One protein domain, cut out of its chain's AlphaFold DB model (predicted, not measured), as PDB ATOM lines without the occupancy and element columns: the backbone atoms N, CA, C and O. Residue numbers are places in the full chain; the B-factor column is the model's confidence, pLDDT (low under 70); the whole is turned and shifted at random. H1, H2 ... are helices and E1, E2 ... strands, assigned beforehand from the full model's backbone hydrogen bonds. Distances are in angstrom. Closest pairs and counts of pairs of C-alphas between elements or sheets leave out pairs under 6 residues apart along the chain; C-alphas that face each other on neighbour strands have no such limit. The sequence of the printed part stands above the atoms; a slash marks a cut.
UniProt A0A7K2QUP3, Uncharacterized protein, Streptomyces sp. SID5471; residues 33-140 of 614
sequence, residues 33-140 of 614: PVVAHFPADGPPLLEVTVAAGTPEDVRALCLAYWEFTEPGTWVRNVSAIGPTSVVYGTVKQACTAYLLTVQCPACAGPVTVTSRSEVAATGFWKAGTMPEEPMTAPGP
ATOM      1  N   PRO A  33     -54.906 -15.999  22.844       79.00
ATOM      2  CA  PRO A  33     -53.950 -14.930  23.086       79.00
ATOM      3  C   PRO A  33     -54.312 -14.209  24.388       79.00
ATOM      4  O   PRO A  33     -55.483 -13.978  24.684       79.00
ATOM      5  N   VAL A  34     -53.299 -13.846  25.172       84.06
ATOM      6  CA  VAL A  34     -53.517 -13.087  26.409       84.06
ATOM      7  C   VAL A  34     -53.576 -11.610  26.048       84.06
ATOM      8  O   VAL A  34     -52.599 -11.078  25.520       84.06
ATOM      9  N   VAL A  35     -54.704 -10.967  26.341       87.81
ATOM     10  CA  VAL A  35     -54.919  -9.527  26.151       87.81
ATOM     11  C   VAL A  35     -54.853  -8.840  27.511       87.81
ATOM     12  O   VAL A  35     -55.515  -9.268  28.457       87.81
ATOM     13  N   ALA A  36     -54.034  -7.800  27.624       88.88
ATOM     14  CA  ALA A  36     -53.916  -6.977  28.823       88.88
ATOM     15  C   ALA A  36     -54.105  -5.499  28.480       88.88
ATOM     16  O   ALA A  36     -53.626  -5.038  27.446       88.88
ATOM     17  N   HIS A  37     -54.763  -4.757  29.366       89.44
ATOM     18  CA  HIS A  37     -55.036  -3.336  29.185       89.44
ATOM     19  C   HIS A  37     -54.296  -2.496  30.228       89.44
ATOM     20  O   HIS A  37     -54.221  -2.882  31.395       89.44
ATOM     21  N   PHE A  38     -53.759  -1.351  29.801       87.94
ATOM     22  CA  PHE A  38     -53.031  -0.416  30.657       87.94
ATOM     23  C   PHE A  38     -53.522   1.033  30.458       87.94
ATOM     24  O   PHE A  38     -53.746   1.440  29.309       87.94
ATOM     25  N   PRO A  39     -53.659   1.832  31.537       84.19
ATOM     26  CA  PRO A  39     -53.499   1.436  32.944       84.19
ATOM     27  C   PRO A  39     -54.606   0.458  33.386       84.19
ATOM     28  O   PRO A  39     -55.674   0.418  32.783       84.19
ATOM     29  N   ALA A  40     -54.330  -0.370  34.400       80.62
ATOM     30  CA  ALA A  40     -55.299  -1.357  34.898       80.62
ATOM     31  C   ALA A  40     -56.493  -0.694  35.609       80.62
ATOM     32  O   ALA A  40     -57.610  -1.208  35.563       80.62
ATOM     33  N   ASP A  41     -56.248   0.472  36.215       74.12
ATOM     34  CA  ASP A  41     -57.235   1.290  36.907       74.12
ATOM     35  C   ASP A  41     -57.541   2.537  36.055       74.12
ATOM     36  O   ASP A  41     -56.747   3.476  36.010       74.12
ATOM     37  N   GLY A  42     -58.675   2.542  35.344       77.00
ATOM     38  CA  GLY A  42     -59.118   3.666  34.503       77.00
ATOM     39  C   GLY A  42     -59.478   3.274  33.060       77.00
ATOM     40  O   GLY A  42     -59.562   2.085  32.746       77.00
ATOM     41  N   PRO A  43     -59.742   4.254  32.171       80.50
ATOM     42  CA  PRO A  43     -59.966   3.980  30.755       80.50
ATOM     43  C   PRO A  43     -58.678   3.429  30.117       80.50
ATOM     44  O   PRO A  43     -57.614   4.038  30.264       80.50
ATOM     45  N   PRO A  44     -58.736   2.286  29.410       84.81
ATOM     46  CA  PRO A  44     -57.542   1.659  28.863       84.81
ATOM     47  C   PRO A  44     -57.005   2.464  27.674       84.81
ATOM     48  O   PRO A  44     -57.719   2.716  26.705       84.81
ATOM     49  N   LEU A  45     -55.730   2.844  27.734       86.12
ATOM     50  CA  LEU A  45     -55.062   3.632  26.688       86.12
ATOM     51  C   LEU A  45     -54.155   2.761  25.806       86.12
ATOM     52  O   LEU A  45     -53.910   3.086  24.642       86.12
ATOM     53  N   LEU A  46     -53.669   1.640  26.346       89.25
ATOM     54  CA  LEU A  46     -52.823   0.668  25.663       89.25
ATOM     55  C   LEU A  46     -53.404  -0.737  25.834       89.25
ATOM     56  O   LEU A  46     -53.668  -1.171  26.953       89.25
ATOM     57  N   GLU A  47     -53.544  -1.468  24.737       92.00
ATOM     58  CA  GLU A  47     -53.854  -2.898  24.733       92.00
ATOM     59  C   GLU A  47     -52.616  -3.682  24.307       92.00
ATOM     60  O   GLU A  47     -51.978  -3.350  23.314       92.00
ATOM     61  N   VAL A  48     -52.254  -4.720  25.052       91.12
ATOM     62  CA  VAL A  48     -51.102  -5.573  24.771       91.12
ATOM     63  C   VAL A  48     -51.592  -6.988  24.550       91.12
ATOM     64  O   VAL A  48     -52.098  -7.634  25.467       91.12
ATOM     65  N   THR A  49     -51.372  -7.487  23.343       91.31
ATOM     66  CA  THR A  49     -51.754  -8.834  22.934       91.31
ATOM     67  C   THR A  49     -50.503  -9.697  22.856       91.31
ATOM     68  O   THR A  49     -49.623  -9.482  22.021       91.31
ATOM     69  N   VAL A  50     -50.402 -10.677  23.751       90.44
ATOM     70  CA  VAL A  50     -49.307 -11.653  23.789       90.44
ATOM     71  C   VAL A  50     -49.707 -12.881  22.974       90.44
ATOM     72  O   VAL A  50     -50.811 -13.409  23.128       90.44
ATOM     73  N   ALA A  51     -48.807 -13.349  22.107       88.06
ATOM     74  CA  ALA A  51     -49.073 -14.461  21.203       88.06
ATOM     75  C   ALA A  51     -49.456 -15.748  21.960       88.06
ATOM     76  O   ALA A  51     -48.886 -16.082  23.003       88.06
ATOM     77  N   ALA A  52     -50.405 -16.498  21.401       83.50
ATOM     78  CA  ALA A  52     -50.849 -17.783  21.930       83.50
ATOM     79  C   ALA A  52     -49.682 -18.776  22.090       83.50
ATOM     80  O   ALA A  52     -48.881 -18.962  21.174       83.50
ATOM     81  N   GLY A  53     -49.597 -19.441  23.247       81.50
ATOM     82  CA  GLY A  53     -48.543 -20.423  23.533       81.50
ATOM     83  C   GLY A  53     -47.182 -19.823  23.912       81.50
ATOM     84  O   GLY A  53     -46.203 -20.562  24.006       81.50
ATOM     85  N   THR A  54     -47.112 -18.509  24.149       87.31
ATOM     86  CA  THR A  54     -45.920 -17.857  24.708       87.31
ATOM     87  C   THR A  54     -45.632 -18.395  26.120       87.31
ATOM     88  O   THR A  54     -46.560 -18.436  26.935       87.31
ATOM     89  N   PRO A  55     -44.382 -18.797  26.436       90.44
ATOM     90  CA  PRO A  55     -43.988 -19.238  27.774       90.44
ATOM     91  C   PRO A  55     -44.359 -18.229  28.871       90.44
ATOM     92  O   PRO A  55     -44.358 -17.020  28.645       90.44
ATOM     93  N   GLU A  56     -44.699 -18.716  30.065       86.75
ATOM     94  CA  GLU A  56     -45.225 -17.880  31.153       86.75
ATOM     95  C   GLU A  56     -44.230 -16.815  31.644       86.75
ATOM     96  O   GLU A  56     -44.625 -15.683  31.928       86.75
ATOM     97  N   ASP A  57     -42.944 -17.150  31.674       87.75
ATOM     98  CA  ASP A  57     -41.838 -16.238  31.967       87.75
ATOM     99  C   ASP A  57     -41.731 -15.114  30.924       87.75
ATOM    100  O   ASP A  57     -41.581 -13.942  31.275       87.75
ATOM    101  N   VAL A  58     -41.903 -15.444  29.642       88.88
ATOM    102  CA  VAL A  58     -41.920 -14.471  28.541       88.88
ATOM    103  C   VAL A  58     -43.178 -13.601  28.585       88.88
ATOM    104  O   VAL A  58     -43.100 -12.392  28.369       88.88
ATOM    105  N   ARG A  59     -44.335 -14.176  28.929       90.06
ATOM    106  CA  ARG A  59     -45.587 -13.431  29.132       90.06
ATOM    107  C   ARG A  59     -45.446 -12.411  30.260       90.06
ATOM    108  O   ARG A  59     -45.790 -11.248  30.066       90.06
ATOM    109  N   ALA A  60     -44.923 -12.830  31.414       88.88
ATOM    110  CA  ALA A  60     -44.690 -11.943  32.550       88.88
ATOM    111  C   ALA A  60     -43.730 -10.798  32.184       88.88
ATOM    112  O   ALA A  60     -43.961  -9.647  32.554       88.88
ATOM    113  N   LEU A  61     -42.697 -11.100  31.393       91.50
ATOM    114  CA  LEU A  61     -41.757 -10.113  30.870       91.50
ATOM    115  C   LEU A  61     -42.434  -9.104  29.924       91.50
ATOM    116  O   LEU A  61     -42.203  -7.905  30.072       91.50
ATOM    117  N   CYS A  62     -43.292  -9.548  28.996       90.25
ATOM    118  CA  CYS A  62     -44.039  -8.662  28.092       90.25
ATOM    119  C   CYS A  62     -44.975  -7.710  28.844       90.25
ATOM    120  O   CYS A  62     -44.996  -6.515  28.549       90.25
ATOM    121  N   LEU A  63     -45.707  -8.212  29.842       91.75
ATOM    122  CA  LEU A  63     -46.606  -7.386  30.652       91.75
ATOM    123  C   LEU A  63     -45.826  -6.365  31.489       91.75
ATOM    124  O   LEU A  63     -46.130  -5.178  31.435       91.75
ATOM    125  N   ALA A  64     -44.750  -6.788  32.162       90.38
ATOM    126  CA  ALA A  64     -43.874  -5.882  32.913       90.38
ATOM    127  C   ALA A  64     -43.194  -4.827  32.018       90.38
ATOM    128  O   ALA A  64     -42.864  -3.729  32.471       90.38
ATOM    129  N   TYR A  65     -42.965  -5.145  30.739       92.19
ATOM    130  CA  TYR A  65     -42.429  -4.193  29.773       92.19
ATOM    131  C   TYR A  65     -43.454  -3.135  29.357       92.19
ATOM    132  O   TYR A  65     -43.057  -2.001  29.123       92.19
ATOM    133  N   TRP A  66     -44.747  -3.423  29.290       93.12
ATOM    134  CA  TRP A  66     -45.740  -2.428  28.856       93.12
ATOM    135  C   TRP A  66     -46.474  -1.721  29.999       93.12
ATOM    136  O   TRP A  66     -47.222  -0.783  29.750       93.12
ATOM    137  N   GLU A  67     -46.214  -2.117  31.242       91.31
ATOM    138  CA  GLU A  67     -46.853  -1.567  32.436       91.31
ATOM    139  C   GLU A  67     -46.531  -0.074  32.670       91.31
ATOM    140  O   GLU A  67     -45.365   0.341  32.779       91.31
ATOM    141  N   PHE A  68     -47.583   0.738  32.800       88.00
ATOM    142  CA  PHE A  68     -47.539   2.143  33.211       88.00
ATOM    143  C   PHE A  68     -48.764   2.483  34.071       88.00
ATOM    144  O   PHE A  68     -49.819   1.864  33.926       88.00
ATOM    145  N   THR A  69     -48.616   3.466  34.959       82.94
ATOM    146  CA  THR A  69     -49.706   3.986  35.804       82.94
ATOM    147  C   THR A  69     -50.262   5.296  35.264       82.94
ATOM    148  O   THR A  69     -51.469   5.488  35.233       82.94
ATOM    149  N   GLU A  70     -49.383   6.178  34.785       83.31
ATOM    150  CA  GLU A  70     -49.745   7.468  34.202       83.31
ATOM    151  C   GLU A  70     -49.043   7.651  32.847       83.31
ATOM    152  O   GLU A  70     -47.877   7.254  32.700       83.31
ATOM    153  N   PRO A  71     -49.708   8.257  31.846       81.81
ATOM    154  CA  PRO A  71     -49.084   8.536  30.559       81.81
ATOM    155  C   PRO A  71     -47.784   9.334  30.718       81.81
ATOM    156  O   PRO A  71     -47.735  10.347  31.412       81.81
ATOM    157  N   GLY A  72     -46.719   8.888  30.052       80.38
ATOM    158  CA  GLY A  72     -45.387   9.492  30.160       80.38
ATOM    159  C   GLY A  72     -44.448   8.804  31.159       80.38
ATOM    160  O   GLY A  72     -43.235   8.982  31.033       80.38
ATOM    161  N   THR A  73     -44.955   7.954  32.062       86.00
ATOM    162  CA  THR A  73     -44.140   7.286  33.094       86.00
ATOM    163  C   THR A  73     -44.343   5.771  33.087       86.00
ATOM    164  O   THR A  73     -45.406   5.267  33.430       86.00
ATOM    165  N   TRP A  74     -43.299   5.016  32.740       90.56
ATOM    166  CA  TRP A  74     -43.311   3.547  32.808       90.56
ATOM    167  C   TRP A  74     -43.051   3.063  34.242       90.56
ATOM    168  O   TRP A  74     -42.144   3.586  34.889       90.56
ATOM    169  N   VAL A  75     -43.753   2.022  34.716       90.50
ATOM    170  CA  VAL A  75     -43.592   1.514  36.102       90.50
ATOM    171  C   VAL A  75     -42.175   0.996  36.360       90.50
ATOM    172  O   VAL A  75     -41.619   1.175  37.443       90.50
ATOM    173  N   ARG A  76     -41.564   0.352  35.362       90.06
ATOM    174  CA  ARG A  76     -40.222  -0.238  35.476       90.06
ATOM    175  C   ARG A  76     -39.304   0.269  34.383       90.06
ATOM    176  O   ARG A  76     -39.683   0.288  33.211       90.06
ATOM    177  N   ASN A  77     -38.059   0.577  34.737       87.75
ATOM    178  CA  ASN A  77     -36.991   0.781  33.760       87.75
ATOM    179  C   ASN A  77     -36.676  -0.536  33.036       87.75
ATOM    180  O   ASN A  77     -36.650  -1.593  33.661       87.75
ATOM    181  N   VAL A  78     -36.385  -0.482  31.731       89.31
ATOM    182  CA  VAL A  78     -36.109  -1.697  30.934       89.31
ATOM    183  C   VAL A  78     -34.914  -2.480  31.498       89.31
ATOM    184  O   VAL A  78     -34.969  -3.704  31.568       89.31
ATOM    185  N   SER A  79     -33.889  -1.784  32.000       88.81
ATOM    186  CA  SER A  79     -32.720  -2.385  32.659       88.81
ATOM    187  C   SER A  79     -33.035  -3.089  33.984       88.81
ATOM    188  O   SER A  79     -32.276  -3.961  34.394       88.81
ATOM    189  N   ALA A  80     -34.141  -2.733  34.648       87.75
ATOM    190  CA  ALA A  80     -34.607  -3.388  35.871       87.75
ATOM    191  C   ALA A  80     -35.429  -4.659  35.585       87.75
ATOM    192  O   ALA A  80     -35.629  -5.471  36.483       87.75
ATOM    193  N   ILE A  81     -35.901  -4.836  34.345       88.94
ATOM    194  CA  ILE A  81     -36.590  -6.051  33.882       88.94
ATOM    195  C   ILE A  81     -35.561  -7.097  33.426       88.94
ATOM    196  O   ILE A  81     -35.737  -8.288  33.665       88.94
ATOM    197  N   GLY A  82     -34.472  -6.660  32.787       89.94
ATOM    198  CA  GLY A  82     -33.379  -7.522  32.335       89.94
ATOM    199  C   GLY A  82     -32.446  -6.820  31.340       89.94
ATOM    200  O   GLY A  82     -32.560  -5.611  31.127       89.94
ATOM    201  N   PRO A  83     -31.518  -7.553  30.692       89.50
ATOM    202  CA  PRO A  83     -30.643  -6.989  29.668       89.50
ATOM    203  C   PRO A  83     -31.452  -6.389  28.508       89.50
ATOM    204  O   PRO A  83     -32.217  -7.094  27.848       89.50
ATOM    205  N   THR A  84     -31.263  -5.096  28.230       87.38
ATOM    206  CA  THR A  84     -32.113  -4.304  27.321       87.38
ATOM    207  C   THR A  84     -32.304  -4.928  25.936       87.38
ATOM    208  O   THR A  84     -33.417  -4.926  25.417       87.38
ATOM    209  N   SER A  85     -31.249  -5.489  25.334       85.50
ATOM    210  CA  SER A  85     -31.314  -6.121  24.006       85.50
ATOM    211  C   SER A  85     -32.136  -7.413  23.996       85.50
ATOM    212  O   SER A  85     -32.859  -7.667  23.033       85.50
ATOM    213  N   VAL A  86     -32.058  -8.199  25.073       86.25
ATOM    214  CA  VAL A  86     -32.805  -9.453  25.242       86.25
ATOM    215  C   VAL A  86     -34.272  -9.146  25.511       86.25
ATOM    216  O   VAL A  86     -35.134  -9.680  24.825       86.25
ATOM    217  N   VAL A  87     -34.559  -8.228  26.440       88.75
ATOM    218  CA  VAL A  87     -35.932  -7.803  26.746       88.75
ATOM    219  C   VAL A  87     -36.603  -7.241  25.493       88.75
ATOM    220  O   VAL A  87     -37.670  -7.709  25.115       88.75
ATOM    221  N   TYR A  88     -35.955  -6.306  24.793       88.06
ATOM    222  CA  TYR A  88     -36.502  -5.721  23.566       88.06
ATOM    223  C   TYR A  88     -36.752  -6.772  22.475       88.06
ATOM    224  O   TYR A  88     -37.824  -6.790  21.873       88.06
ATOM    225  N   GLY A  89     -35.780  -7.658  22.221       86.12
ATOM    226  CA  GLY A  89     -35.905  -8.707  21.208       86.12
ATOM    227  C   GLY A  89     -37.040  -9.688  21.508       86.12
ATOM    228  O   GLY A  89     -37.818 -10.008  20.612       86.12
ATOM    229  N   THR A  90     -37.164 -10.107  22.768       89.19
ATOM    230  CA  THR A  90     -38.201 -11.036  23.230       89.19
ATOM    231  C   THR A  90     -39.591 -10.402  23.192       89.19
ATOM    232  O   THR A  90     -40.505 -10.988  22.617       89.19
ATOM    233  N   VAL A  91     -39.754  -9.184  23.722       90.19
ATOM    234  CA  VAL A  91     -41.033  -8.447  23.709       90.19
ATOM    235  C   VAL A  91     -41.524  -8.247  22.282       90.19
ATOM    236  O   VAL A  91     -42.670  -8.567  21.979       90.19
ATOM    237  N   LYS A  92     -40.643  -7.791  21.385       88.69
ATOM    238  CA  LYS A  92     -40.972  -7.539  19.976       88.69
ATOM    239  C   LYS A  92     -41.420  -8.792  19.216       88.69
ATOM    240  O   LYS A  92     -42.131  -8.680  18.223       88.69
ATOM    241  N   GLN A  93     -40.964  -9.974  19.632       87.12
ATOM    242  CA  GLN A  93     -41.348 -11.248  19.018       87.12
ATOM    243  C   GLN A  93     -42.617 -11.844  19.634       87.12
ATOM    244  O   GLN A  93     -43.364 -12.520  18.930       87.12
ATOM    245  N   ALA A  94     -42.836 -11.633  20.932       88.75
ATOM    246  CA  ALA A  94     -43.853 -12.340  21.703       88.75
ATOM    247  C   ALA A  94     -45.144 -11.540  21.934       88.75
ATOM    248  O   ALA A  94     -46.171 -12.139  22.254       88.75
ATOM    249  N   CYS A  95     -45.126 -10.212  21.794       89.88
ATOM    250  CA  CYS A  95     -46.313  -9.386  21.991       89.88
ATOM    251  C   CYS A  95     -46.402  -8.215  21.012       89.88
ATOM    252  O   CYS A  95     -45.398  -7.727  20.491       89.88
ATOM    253  N   THR A  96     -47.629  -7.751  20.822       89.00
ATOM    254  CA  THR A  96     -47.977  -6.590  20.011       89.00
ATOM    255  C   THR A  96     -48.797  -5.647  20.873       89.00
ATOM    256  O   THR A  96     -49.734  -6.096  21.527       89.00
ATOM    257  N   ALA A  97     -48.453  -4.361  20.888       90.94
ATOM    258  CA  ALA A  97     -49.206  -3.367  21.638       90.94
ATOM    259  C   ALA A  97     -49.951  -2.411  20.696       90.94
ATOM    260  O   ALA A  97     -49.458  -2.077  19.619       90.94
ATOM    261  N   TYR A  98     -51.136  -1.975  21.107       90.69
ATOM    262  CA  TYR A  98     -52.061  -1.134  20.357       90.69
ATOM    263  C   TYR A  98     -52.421   0.089  21.198       90.69
ATOM    264  O   TYR A  98     -52.901  -0.040  22.323       90.69
ATOM    265  N   LEU A  99     -52.197   1.285  20.657       89.75
ATOM    266  CA  LEU A  99     -52.627   2.533  21.285       89.75
ATOM    267  C   LEU A  99     -54.101   2.768  20.948       89.75
ATOM    268  O   LEU A  99     -54.426   3.118  19.815       89.75
ATOM    269  N   LEU A 100     -54.989   2.555  21.917       88.94
ATOM    270  CA  LEU A 100     -56.438   2.507  21.685       88.94
ATOM    271  C   LEU A 100     -57.035   3.871  21.317       88.94
ATOM    272  O   LEU A 100     -57.972   3.940  20.524       88.94
ATOM    273  N   THR A 101     -56.467   4.955  21.843       87.62
ATOM    274  CA  THR A 101     -56.928   6.328  21.585       87.62
ATOM    275  C   THR A 101     -56.190   7.017  20.437       87.62
ATOM    276  O   THR A 101     -56.518   8.144  20.077       87.62
ATOM    277  N   VAL A 102     -55.215   6.348  19.812       87.75
ATOM    278  CA  VAL A 102     -54.440   6.897  18.692       87.75
ATOM    279  C   VAL A 102     -54.708   6.068  17.440       87.75
ATOM    280  O   VAL A 102     -54.285   4.919  17.335       87.75
ATOM    281  N   GLN A 103     -55.401   6.656  16.470       88.94
ATOM    282  CA  GLN A 103     -55.812   5.993  15.238       88.94
ATOM    283  C   GLN A 103     -54.786   6.182  14.121       88.94
ATOM    284  O   GLN A 103     -54.267   7.272  13.878       88.94
ATOM    285  N   CYS A 104     -54.513   5.100  13.399       86.00
ATOM    286  CA  CYS A 104     -53.688   5.121  12.207       86.00
ATOM    287  C   CYS A 104     -54.424   5.864  11.076       86.00
ATOM    288  O   CYS A 104     -55.509   5.429  10.683       86.00
ATOM    289  N   PRO A 105     -53.824   6.899  10.461       87.06
ATOM    290  CA  PRO A 105     -54.449   7.630   9.356       87.06
ATOM    291  C   PRO A 105     -54.718   6.763   8.114       87.06
ATOM    292  O   PRO A 105     -55.522   7.142   7.271       87.06
ATOM    293  N   ALA A 106     -54.042   5.614   7.973       84.88
ATOM    294  CA  ALA A 106     -54.149   4.752   6.794       84.88
ATOM    295  C   ALA A 106     -55.200   3.633   6.918       84.88
ATOM    296  O   ALA A 106     -55.773   3.242   5.905       84.88
ATOM    297  N   CYS A 107     -55.442   3.097   8.119       86.62
ATOM    298  CA  CYS A 107     -56.386   1.988   8.322       86.62
ATOM    299  C   CYS A 107     -57.517   2.290   9.312       86.62
ATOM    300  O   CYS A 107     -58.349   1.415   9.533       86.62
ATOM    301  N   ALA A 108     -57.538   3.482   9.923       85.38
ATOM    302  CA  ALA A 108     -58.480   3.905  10.968       85.38
ATOM    303  C   ALA A 108     -58.509   3.022  12.239       85.38
ATOM    304  O   ALA A 108     -59.279   3.290  13.158       85.38
ATOM    305  N   GLY A 109     -57.659   1.992  12.320       86.31
ATOM    306  CA  GLY A 109     -57.472   1.160  13.508       86.31
ATOM    307  C   GLY A 109     -56.467   1.758  14.500       86.31
ATOM    308  O   GLY A 109     -55.740   2.693  14.145       86.31
ATOM    309  N   PRO A 110     -56.388   1.217  15.727       88.75
ATOM    310  CA  PRO A 110     -55.428   1.669  16.731       88.75
ATOM    311  C   PRO A 110     -53.985   1.476  16.245       88.75
ATOM    312  O   PRO A 110     -53.666   0.501  15.558       88.75
ATOM    313  N   VAL A 111     -53.095   2.415  16.574       88.00
ATOM    314  CA  VAL A 111     -51.693   2.351  16.139       88.00
ATOM    315  C   VAL A 111     -50.978   1.197  16.833       88.00
ATOM    316  O   VAL A 111     -50.802   1.198  18.051       88.00
ATOM    317  N   THR A 112     -50.511   0.243  16.028       89.00
ATOM    318  CA  THR A 112     -49.617  -0.825  16.470       89.00
ATOM    319  C   THR A 112     -48.228  -0.270  16.791       89.00
ATOM    320  O   THR A 112     -47.588   0.346  15.934       89.00
ATOM    321  N   VAL A 113     -47.738  -0.546  17.996       87.19
ATOM    322  CA  VAL A 113     -46.396  -0.211  18.481       87.19
ATOM    323  C   VAL A 113     -45.703  -1.469  18.998       87.19
ATOM    324  O   VAL A 113     -46.294  -2.321  19.659       87.19
ATOM    325  N   THR A 114     -44.418  -1.598  18.692       86.31
ATOM    326  CA  THR A 114     -43.588  -2.750  19.074       86.31
ATOM    327  C   THR A 114     -42.550  -2.406  20.138       86.31
ATOM    328  O   THR A 114     -41.848  -3.287  20.633       86.31
ATOM    329  N   SER A 115     -42.440  -1.126  20.513       89.81
ATOM    330  CA  SER A 115     -41.542  -0.681  21.578       89.81
ATOM    331  C   SER A 115     -41.981   0.609  22.270       89.81
ATOM    332  O   SER A 115     -42.694   1.430  21.697       89.81
ATOM    333  N   ARG A 116     -41.476   0.839  23.490       90.06
ATOM    334  CA  ARG A 116     -41.707   2.092  24.235       90.06
ATOM    335  C   ARG A 116     -41.187   3.335  23.502       90.06
ATOM    336  O   ARG A 116     -41.753   4.414  23.638       90.06
ATOM    337  N   SER A 117     -40.115   3.197  22.720       87.00
ATOM    338  CA  SER A 117     -39.571   4.291  21.906       87.00
ATOM    339  C   SER A 117     -40.514   4.680  20.765       87.00
ATOM    340  O   SER A 117     -40.625   5.861  20.458       87.00
ATOM    341  N   GLU A 118     -41.224   3.714  20.176       84.25
ATOM    342  CA  GLU A 118     -42.256   3.976  19.161       84.25
ATOM    343  C   GLU A 118     -43.473   4.680  19.771       84.25
ATOM    344  O   GLU A 118     -43.988   5.616  19.169       84.25
ATOM    345  N   VAL A 119     -43.865   4.320  21.000       86.44
ATOM    346  CA  VAL A 119     -44.894   5.059  21.755       86.44
ATOM    347  C   VAL A 119     -44.475   6.512  21.970       86.44
ATOM    348  O   VAL A 119     -45.247   7.421  21.678       86.44
ATOM    349  N   ALA A 120     -43.234   6.756  22.398       85.44
ATOM    350  CA  ALA A 120     -42.713   8.115  22.550       85.44
ATOM    351  C   ALA A 120     -42.670   8.895  21.222       85.44
ATOM    352  O   ALA A 120     -42.980  10.086  21.197       85.44
ATOM    353  N   ALA A 121     -42.340   8.223  20.115       82.62
ATOM    354  CA  ALA A 121     -42.276   8.821  18.783       82.62
ATOM    355  C   ALA A 121     -43.645   9.269  18.238       82.62
ATOM    356  O   ALA A 121     -43.683  10.106  17.338       82.62
ATOM    357  N   THR A 122     -44.761   8.786  18.798       80.81
ATOM    358  CA  THR A 122     -46.100   9.303  18.458       80.81
ATOM    359  C   THR A 122     -46.307  10.760  18.883       80.81
ATOM    360  O   THR A 122     -47.209  11.417  18.376       80.81
ATOM    361  N   GLY A 123     -45.484  11.275  19.807       80.94
ATOM    362  CA  GLY A 123     -45.593  12.632  20.348       80.94
ATOM    363  C   GLY A 123     -46.631  12.789  21.466       80.94
ATOM    364  O   GLY A 123     -46.576  13.784  22.189       80.94
ATOM    365  N   PHE A 124     -47.504  11.797  21.666       83.38
ATOM    366  CA  PHE A 124     -48.581  11.819  22.665       83.38
ATOM    367  C   PHE A 124     -48.177  11.248  24.036       83.38
ATOM    368  O   PHE A 124     -48.915  11.378  25.008       83.38
ATOM    369  N   TRP A 125     -46.990  10.642  24.153       84.38
ATOM    370  CA  TRP A 125     -46.531   9.988  25.386       84.38
ATOM    371  C   TRP A 125     -45.974  10.967  26.433       84.38
ATOM    372  O   TRP A 125     -44.767  11.017  26.690       84.38
ATOM    373  N   LYS A 126     -46.855  11.774  27.024       82.44
ATOM    374  CA  LYS A 126     -46.550  12.732  28.096       82.44
ATOM    375  C   LYS A 126     -47.767  12.909  29.007       82.44
ATOM    376  O   LYS A 126     -48.909  12.781  28.558       82.44
ATOM    377  N   ALA A 127     -47.516  13.246  30.271       75.88
ATOM    378  CA  ALA A 127     -48.576  13.534  31.232       75.88
ATOM    379  C   ALA A 127     -49.465  14.683  30.716       75.88
ATOM    380  O   ALA A 127     -48.962  15.722  30.284       75.88
ATOM    381  N   GLY A 128     -50.784  14.465  30.700       71.44
ATOM    382  CA  GLY A 128     -51.780  15.432  30.216       71.44
ATOM    383  C   GLY A 128     -51.814  15.661  28.696       71.44
ATOM    384  O   GLY A 128     -52.525  16.548  28.242       71.44
ATOM    385  N   THR A 129     -51.037  14.911  27.906       78.56
ATOM    386  CA  THR A 129     -50.970  15.059  26.433       78.56
ATOM    387  C   THR A 129     -51.433  13.815  25.676       78.56
ATOM    388  O   THR A 129     -51.678  13.891  24.473       78.56
ATOM    389  N   MET A 130     -51.554  12.680  26.368       79.62
ATOM    390  CA  MET A 130     -52.149  11.473  25.807       79.62
ATOM    391  C   MET A 130     -53.658  11.700  25.649       79.62
ATOM    392  O   MET A 130     -54.309  12.061  26.630       79.62
ATOM    393  N   PRO A 131     -54.215  11.530  24.445       79.94
ATOM    394  CA  PRO A 131     -55.611  11.839  24.207       79.94
ATOM    395  C   PRO A 131     -56.514  10.764  24.820       79.94
ATOM    396  O   PRO A 131     -56.248   9.569  24.684       79.94
ATOM    397  N   GLU A 132     -57.572  11.199  25.503       76.62
ATOM    398  CA  GLU A 132     -58.633  10.322  26.022       76.62
ATOM    399  C   GLU A 132     -59.692  10.027  24.946       76.62
ATOM    400  O   GLU A 132     -60.326   8.973  24.959       76.62
ATOM    401  N   GLU A 133     -59.832  10.927  23.970       78.94
ATOM    402  CA  GLU A 133     -60.661  10.750  22.778       78.94
ATOM    403  C   GLU A 133     -59.818  10.285  21.575       78.94
ATOM    404  O   GLU A 133     -58.618  10.561  21.523       78.94
ATOM    405  N   PRO A 134     -60.409   9.601  20.577       80.94
ATOM    406  CA  PRO A 134     -59.670   9.136  19.410       80.94
ATOM    407  C   PRO A 134     -59.018  10.290  18.632       80.94
ATOM    408  O   PRO A 134     -59.709  11.152  18.090       80.94
ATOM    409  N   MET A 135     -57.687  10.283  18.521       84.81
ATOM    410  CA  MET A 135     -56.926  11.229  17.696       84.81
ATOM    411  C   MET A 135     -56.125  10.520  16.608       84.81
ATOM    412  O   MET A 135     -55.625   9.412  16.792       84.81
ATOM    413  N   THR A 136     -55.949  11.185  15.472       84.69
ATOM    414  CA  THR A 136     -55.162  10.658  14.355       84.69
ATOM    415  C   THR A 136     -53.664  10.813  14.616       84.69
ATOM    416  O   THR A 136     -53.181  11.901  14.930       84.69
ATOM    417  N   ALA A 137     -52.912   9.728  14.443       84.25
ATOM    418  CA  ALA A 137     -51.459   9.732  14.546       84.25
ATOM    419  C   ALA A 137     -50.792  10.583  13.445       84.25
ATOM    420  O   ALA A 137     -51.322  10.674  12.335       84.25
ATOM    421  N   PRO A 138     -49.581  11.121  13.686       81.44
ATOM    422  CA  PRO A 138     -48.833  11.874  12.674       81.44
ATOM    423  C   PRO A 138     -48.360  11.024  11.478       81.44
ATOM    424  O   PRO A 138     -47.975  11.579  10.451       81.44
ATOM    425  N   GLY A 139     -48.380   9.690  11.580       81.62
ATOM    426  CA  GLY A 139     -47.949   8.777  10.521       81.62
ATOM    427  C   GLY A 139     -48.662   7.418  10.566       81.62
ATOM    428  O   GLY A 139     -49.342   7.110  11.546       81.62
ATOM    429  N   PRO A 140     -48.550   6.605   9.497       82.50
ATOM    430  CA  PRO A 140     -49.148   5.271   9.437       82.50
ATOM    431  C   PRO A 140     -48.527   4.315  10.469       82.50
ATOM    432  O   PRO A 140     -47.357   4.437  10.819       82.50
TER     433      PRO A 140
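This is residues 33 to 140 of the 614 residues of an uncharacterized protein of Streptomyces sp. SID5471 (UniProt A0A7K2QUP3). A strongly twisted four-stranded sheet has two helices over one of its faces: H1 over E2, and the short H4 over the part made by E4 and E5. H3 crosses H1 and reaches the sheet with its last turn, H2 sits beyond H1, and the long stretch of residues 122 to 140, with no named element, folds back to pair with the end of E4. The printed part has 108 residues with four named helices and five named strands, in the order E1 E2 H1 E3 H2 H3 E4 E5 H4. The sheet's order is E1 - E2 - E4 - E5, all antiparallel, and the class is mixed, helices and strands. The whole is compact, with a radius of gyration of the C-alphas of 13.3 A, and rounded, with spans of 34 by 26 by 26 A.

E1 is residues 34 to 38, 13.4 A long, beginning at C-alpha 34 at (-53.517, -13.087, 26.409). E2 is residues 46 to 50, 12.9 A. H1 is residues 56 to 66, 15.6 A, and E3 is residues 68 to 70, 5.8 A. H2 is residues 78 to 81, 5.3 A, and H3 is residues 84 to 94, 15.3 A. E4 is residues 95 to 103, 19.3 A, and bends by 79 degrees at residue 100. E5 is residues 110 to 113, 9.4 A. H4 is residues 116 to 121, 8.7 A, ending at C-alpha 121 at (-42.276, 8.821, 18.783).

E1 and E2 form a hairpin, with N 36 and O 48 within hydrogen-bond range at 2.9 A. E2 and E4 are antiparallel, with N 98 and O 47 at 2.7 A. E4 and E5 form a hairpin, with N 113 and O 97 at 2.8 A. H1 and H4 lie on the same face of the sheet, two layers with helices on one face. H1 is over E2 at a height over the sheet of 9.5 A. H4 has a height of 9.7 A and is only just over E4 and E5, with 3 of its C-alphas on each. H1 and H3 touch, the closest C-alphas being those of Cys 62 and Val 91, 5.3 A, and are only just about perpendicular at 73 degrees. H1 touches H2, the closest C-alphas being those of Tyr 65 and Val 78, 6.9 A. E3 pairs with no named strand. In H1, H3 and H4 every O i to N i+4 pair is within hydrogen-bond range; H2 is too short for such a pair.

The C-alphas farthest apart, those of Gly 53 and Gly 128, are 36.6 A apart. The printed part has no cut, and no link is long. Mean pLDDT of the printed part is 86.2, and no printed residue is under 70.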